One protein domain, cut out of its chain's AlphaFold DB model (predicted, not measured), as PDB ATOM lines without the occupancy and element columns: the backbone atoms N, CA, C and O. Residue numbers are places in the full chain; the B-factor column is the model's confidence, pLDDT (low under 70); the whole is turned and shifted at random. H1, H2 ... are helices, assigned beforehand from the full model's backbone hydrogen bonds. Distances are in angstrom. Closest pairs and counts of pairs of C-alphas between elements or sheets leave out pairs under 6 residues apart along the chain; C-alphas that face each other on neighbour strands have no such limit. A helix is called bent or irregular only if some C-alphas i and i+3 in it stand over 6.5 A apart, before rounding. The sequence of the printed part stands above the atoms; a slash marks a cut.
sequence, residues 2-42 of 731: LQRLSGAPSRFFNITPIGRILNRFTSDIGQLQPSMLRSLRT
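What this domain is: This is residues 2 to 42 of the 731 residues of an uncharacterized protein of Dichomitus squalens (UniProt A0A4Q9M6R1). One long helix, H3, makes the shaft of an open hook, and the two short helices H2 and H1 make its turned-back end. H2 sits past the first residue of H3, and from there the hook folds back to H1, which lies over the early part of H3 with a space between them; residues 26 to 42, of which 26 to 41 belong to H3, stick out as an arm. The printed part has 41 residues with three named helices, in the order H1, H2, H3 along the chain, and no named strand; the class is all helix. The whole is only just extended, close to loose, with a radius of gyration of the C-alphas of 13.7 A, and the C-alphas span 41 by 18 by 10 A.

How they stand to each other: The longest helix is H3, residues 18 to 41, with a kink of 32 degrees near residue 31. It touches no helix. H2, residues 10 to 15, and H3 meet only through their link, a tight one of 2 residues, Thr 16 and Pro 17. H1, residues 2 to 6, is apart from H3. H1 is also apart from H2, though a tight link of 3 residues, Gly 7 to Pro 9, joins them. In the backbones of H1 and H2 every O i to N i+4 pair is within hydrogen-bond range; in H3 17 of 20 are.

Where its parts are: H3 has 24 residues and measures 34.1 A from C-alpha 18 at (64.584, -60.767, 31.879) to C-alpha 41 at (76.398, -83.815, 9.741). It is neither bent nor irregular, but only just: C-alphas 25 and 28 are 6.1 A apart. H2, six residues from Ser 10 to Ile 15, measures 9.0 A from first to last C-alpha. H1, five residues from Leu 2 to Ser 6, measures 6.4 A and begins with C-alpha 2 at (75.459, -69.237, 32.551).

The domain as a whole: The two C-alphas farthest apart are those of Ser 10, in H2, and Thr 42, the last printed residue, at 41.4 A. The first and last printed C-alphas, those of Leu 2 and Thr 42, are 28.7 A apart. Residues 6 to 12, of which 10 to 12 belong to H2, stand free, and so do residues 14 to 20, of which 18 to 20 belong to H3. The printed part has no cut, and neither link is long. The mean pLDDT of the printed part is 75.9, and the model's confidence is low, under 70, at residues 31 to 42.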
ATOM      1  N   LEU A   2      75.929 -69.462  31.169       82.88
ATOM      2  CA  LEU A   2      75.459 -69.237  32.551       82.88
ATOM      3  C   LEU A   2      76.489 -68.552  33.478       82.88
ATOM      4  O   LEU A   2      76.183 -67.532  34.079       82.88
ATOM      5  N   GLN A   3      77.734 -69.034  33.491       87.19
ATOM      6  CA  GLN A   3      78.842 -68.494  34.299       87.19
ATOM      7  C   GLN A   3      79.194 -67.015  34.012       87.19
ATOM      8  O   GLN A   3      79.660 -66.307  34.898       87.19
ATOM      9  N   ARG A   4      78.953 -66.520  32.784       85.38
ATOM     10  CA  ARG A   4      79.112 -65.090  32.440       85.38
ATOM     11  C   ARG A   4      77.878 -64.253  32.799       85.38
ATOM     12  O   ARG A   4      77.987 -63.037  32.853       85.38
ATOM     13  N   LEU A   5      76.727 -64.885  33.039       86.56
ATOM     14  CA  LEU A   5      75.534 -64.216  33.560       86.56
ATOM     15  C   LEU A   5      75.635 -64.042  35.083       86.56
ATOM     16  O   LEU A   5      75.349 -62.964  35.585       86.56
ATOM     17  N   SER A   6      76.097 -65.065  35.809       83.94
ATOM     18  CA  SER A   6      76.291 -64.997  37.267       83.94
ATOM     19  C   SER A   6      77.379 -64.007  37.700       83.94
ATOM     20  O   SER A   6      77.329 -63.513  38.818       83.94
ATOM     21  N   GLY A   7      78.342 -63.701  36.823       86.12
ATOM     22  CA  GLY A   7      79.350 -62.654  37.029       86.12
ATOM     23  C   GLY A   7      78.984 -61.279  36.451       86.12
ATOM     24  O   GLY A   7      79.856 -60.418  36.367       86.12
ATOM     25  N   ALA A   8      77.747 -61.064  35.984       87.50
ATOM     26  CA  ALA A   8      77.347 -59.788  35.389       87.50
ATOM     27  C   ALA A   8      77.001 -58.737  36.469       87.50
ATOM     28  O   ALA A   8      76.320 -59.065  37.442       87.50
ATOM     29  N   PRO A   9      77.402 -57.459  36.307       91.25
ATOM     30  CA  PRO A   9      77.076 -56.405  37.266       91.25
ATOM     31  C   PRO A   9      75.566 -56.125  37.294       91.25
ATOM     32  O   PRO A   9      74.905 -56.186  36.259       91.25
ATOM     33  N   SER A  10      75.019 -55.728  38.447       83.12
ATOM     34  CA  SER A  10      73.577 -55.465  38.648       83.12
ATOM     35  C   SER A  10      72.954 -54.539  37.588       83.12
ATOM     36  O   SER A  10      71.849 -54.792  37.106       83.12
ATOM     37  N   ARG A  11      73.704 -53.525  37.130       88.62
ATOM     38  CA  ARG A  11      73.329 -52.620  36.026       88.62
ATOM     39  C   ARG A  11      72.913 -53.360  34.742       88.62
ATOM     40  O   ARG A  11      72.032 -52.879  34.035       88.62
ATOM     41  N   PHE A  12      73.494 -54.526  34.448       87.44
ATOM     42  CA  PHE A  12      73.126 -55.351  33.291       87.44
ATOM     43  C   PHE A  12      71.690 -55.882  33.392       87.44
ATOM     44  O   PHE A  12      70.959 -55.835  32.403       87.44
ATOM     45  N   PHE A  13      71.271 -56.340  34.575       85.50
ATOM     46  CA  PHE A  13      69.925 -56.870  34.819       85.50
ATOM     47  C   PHE A  13      68.857 -55.771  34.848       85.50
ATOM     48  O   PHE A  13      67.733 -56.007  34.416       85.50
ATOM     49  N   ASN A  14      69.219 -54.556  35.269       83.38
ATOM     50  CA  ASN A  14      68.312 -53.404  35.248       83.38
ATOM     51  C   ASN A  14      68.078 -52.857  33.824       83.38
ATOM     52  O   ASN A  14      67.011 -52.323  33.544       83.38
ATOM     53  N   ILE A  15      69.060 -52.986  32.921       88.62
ATOM     54  CA  ILE A  15      68.954 -52.536  31.518       88.62
ATOM     55  C   ILE A  15      68.388 -53.639  30.605       88.62
ATOM     56  O   ILE A  15      67.683 -53.351  29.637       88.62
ATOM     57  N   THR A  16      68.699 -54.909  30.879       84.12
ATOM     58  CA  THR A  16      68.341 -56.030  29.998       84.12
ATOM     59  C   THR A  16      67.076 -56.725  30.500       84.12
ATOM     60  O   THR A  16      67.138 -57.408  31.522       84.12
ATOM     61  N   PRO A  17      65.931 -56.648  29.789       88.69
ATOM     62  CA  PRO A  17      64.698 -57.264  30.266       88.69
ATOM     63  C   PRO A  17      64.861 -58.783  30.395       88.69
ATOM     64  O   PRO A  17      65.290 -59.452  29.452       88.69
ATOM     65  N   ILE A  18      64.458 -59.336  31.543       83.06
ATOM     66  CA  ILE A  18      64.584 -60.767  31.879       83.06
ATOM     67  C   ILE A  18      64.004 -61.679  30.786       83.06
ATOM     68  O   ILE A  18      64.602 -62.704  30.470       83.06
ATOM     69  N   GLY A  19      62.914 -61.272  30.123       83.31
ATOM     70  CA  GLY A  19      62.347 -62.002  28.984       83.31
ATOM     71  C   GLY A  19      63.312 -62.175  27.802       83.31
ATOM     72  O   GLY A  19      63.320 -63.234  27.182       83.31
ATOM     73  N   ARG A  20      64.186 -61.194  27.519       83.38
ATOM     74  CA  ARG A  20      65.239 -61.321  26.492       83.38
ATOM     75  C   ARG A  20      66.319 -62.305  26.936       83.38
ATOM     76  O   ARG A  20      66.773 -63.087  26.111       83.38
ATOM     77  N   ILE A  21      66.711 -62.295  28.213       85.06
ATOM     78  CA  ILE A  21      67.690 -63.252  28.758       85.06
ATOM     79  C   ILE A  21      67.120 -64.674  28.659       85.06
ATOM     80  O   ILE A  21      67.744 -65.542  28.049       85.06
ATOM     81  N   LEU A  22      65.905 -64.884  29.173       83.12
ATOM     82  CA  LEU A  22      65.207 -66.168  29.140       83.12
ATOM     83  C   LEU A  22      65.015 -66.677  27.704       83.12
ATOM     84  O   LEU A  22      65.291 -67.845  27.449       83.12
ATOM     85  N   ASN A  23      64.637 -65.808  26.759       83.69
ATOM     86  CA  ASN A  23      64.488 -66.192  25.353       83.69
ATOM     87  C   ASN A  23      65.796 -66.712  24.740       83.69
ATOM     88  O   ASN A  23      65.744 -67.638  23.945       83.69
ATOM     89  N   ARG A  24      66.973 -66.192  25.119       83.31
ATOM     90  CA  ARG A  24      68.245 -66.770  24.640       83.31
ATOM     91  C   ARG A  24      68.513 -68.151  25.245       83.31
ATOM     92  O   ARG A  24      69.009 -69.037  24.558       83.31
ATOM     93  N   PHE A  25      68.151 -68.362  26.511       83.06
ATOM     94  CA  PHE A  25      68.290 -69.672  27.155       83.06
ATOM     95  C   PHE A  25      67.290 -70.722  26.646       83.06
ATOM     96  O   PHE A  25      67.609 -71.906  26.697       83.06
ATOM     97  N   THR A  26      66.116 -70.328  26.141       79.94
ATOM     98  CA  THR A  26      65.103 -71.266  25.621       79.94
ATOM     99  C   THR A  26      65.134 -71.417  24.098       79.94
ATOM    100  O   THR A  26      65.081 -72.539  23.605       79.94
ATOM    101  N   SER A  27      65.250 -70.315  23.349       79.19
ATOM    102  CA  SER A  27      65.311 -70.312  21.883       79.19
ATOM    103  C   SER A  27      66.725 -70.579  21.376       79.19
ATOM    104  O   SER A  27      66.928 -71.574  20.688       79.19
ATOM    105  N   ASP A  28      67.710 -69.734  21.706       78.12
ATOM    106  CA  ASP A  28      69.038 -69.815  21.074       78.12
ATOM    107  C   ASP A  28      69.726 -71.154  21.410       78.12
ATOM    108  O   ASP A  28      70.211 -71.834  20.508       78.12
ATOM    109  N   ILE A  29      69.693 -71.592  22.678       77.50
ATOM    110  CA  ILE A  29      70.224 -72.908  23.099       77.50
ATOM    111  C   ILE A  29      69.396 -74.064  22.508       77.50
ATOM    112  O   ILE A  29      69.966 -75.039  22.012       77.50
ATOM    113  N   GLY A  30      68.063 -73.943  22.511       70.19
ATOM    114  CA  GLY A  30      67.153 -74.952  21.959       70.19
ATOM    115  C   GLY A  30      67.277 -75.139  20.441       70.19
ATOM    116  O   GLY A  30      67.013 -76.229  19.939       70.19
ATOM    117  N   GLN A  31      67.726 -74.111  19.716       68.12
ATOM    118  CA  GLN A  31      68.070 -74.187  18.295       68.12
ATOM    119  C   GLN A  31      69.511 -74.659  18.067       68.12
ATOM    120  O   GLN A  31      69.752 -75.409  17.122       68.12
ATOM    121  N   LEU A  32      70.465 -74.282  18.927       68.38
ATOM    122  CA  LEU A  32      71.876 -74.678  18.822       68.38
ATOM    123  C   LEU A  32      72.049 -76.199  18.801       68.38
ATOM    124  O   LEU A  32      72.753 -76.722  17.945       68.38
ATOM    125  N   GLN A  33      71.371 -76.917  19.700       61.06
ATOM    126  CA  GLN A  33      71.546 -78.362  19.847       61.06
ATOM    127  C   GLN A  33      71.150 -79.172  18.586       61.06
ATOM    128  O   GLN A  33      71.978 -79.961  18.126       61.06
ATOM    129  N   PRO A  34      69.965 -78.984  17.961       56.03
ATOM    130  CA  PRO A  34      69.631 -79.649  16.698       56.03
ATOM    131  C   PRO A  34      70.322 -79.031  15.471       56.03
ATOM    132  O   PRO A  34      70.665 -79.771  14.549       56.03
ATOM    133  N   SER A  35      70.534 -77.708  15.423       50.88
ATOM    134  CA  SER A  35      71.123 -77.062  14.235       50.88
ATOM    135  C   SER A  35      72.624 -77.317  14.111       50.88
ATOM    136  O   SER A  35      73.089 -77.579  13.008       50.88
ATOM    137  N   MET A  36      73.379 -77.349  15.216       54.94
ATOM    138  CA  MET A  36      74.806 -77.679  15.193       54.94
ATOM    139  C   MET A  36      75.038 -79.155  14.850       54.94
ATOM    140  O   MET A  36      75.914 -79.445  14.042       54.94
ATOM    141  N   LEU A  37      74.226 -80.083  15.375       57.72
ATOM    142  CA  LEU A  37      74.289 -81.500  14.984       57.72
ATOM    143  C   LEU A  37      73.937 -81.710  13.506       57.72
ATOM    144  O   LEU A  37      74.578 -82.521  12.838       57.72
ATOM    145  N   ARG A  38      72.956 -80.963  12.975       51.41
ATOM    146  CA  ARG A  38      72.643 -80.977  11.540       51.41
ATOM    147  C   ARG A  38      73.786 -80.390  10.715       51.41
ATOM    148  O   ARG A  38      74.207 -81.046   9.778       51.41
ATOM    149  N   SER A  39      74.318 -79.232  11.103       55.78
ATOM    150  CA  SER A  39      75.408 -78.532  10.411       55.78
ATOM    151  C   SER A  39      76.702 -79.358  10.367       55.78
ATOM    152  O   SER A  39      77.333 -79.485   9.321       55.78
ATOM    153  N   LEU A  40      77.048 -80.015  11.482       52.03
ATOM    154  CA  LEU A  40      78.194 -80.922  11.580       52.03
ATOM    155  C   LEU A  40      77.992 -82.208  10.755       52.03
ATOM    156  O   LEU A  40      78.953 -82.735  10.201       52.03
ATOM    157  N   ARG A  41      76.748 -82.701  10.640       49.47
ATOM    158  CA  ARG A  41      76.398 -83.815   9.741       49.47
ATOM    159  C   ARG A  41      76.379 -83.387   8.271       49.47
ATOM    160  O   ARG A  41      76.791 -84.171   7.424       49.47
ATOM    161  N   THR A  42      75.993 -82.151   7.953       52.34
ATOM    162  CA  THR A  42      76.157 -81.552   6.619       52.34
ATOM    163  C   THR A  42      77.598 -81.093   6.390       52.34
ATOM    164  O   THR A  42      77.838 -79.983   5.917       52.34
TER     165      THR A  42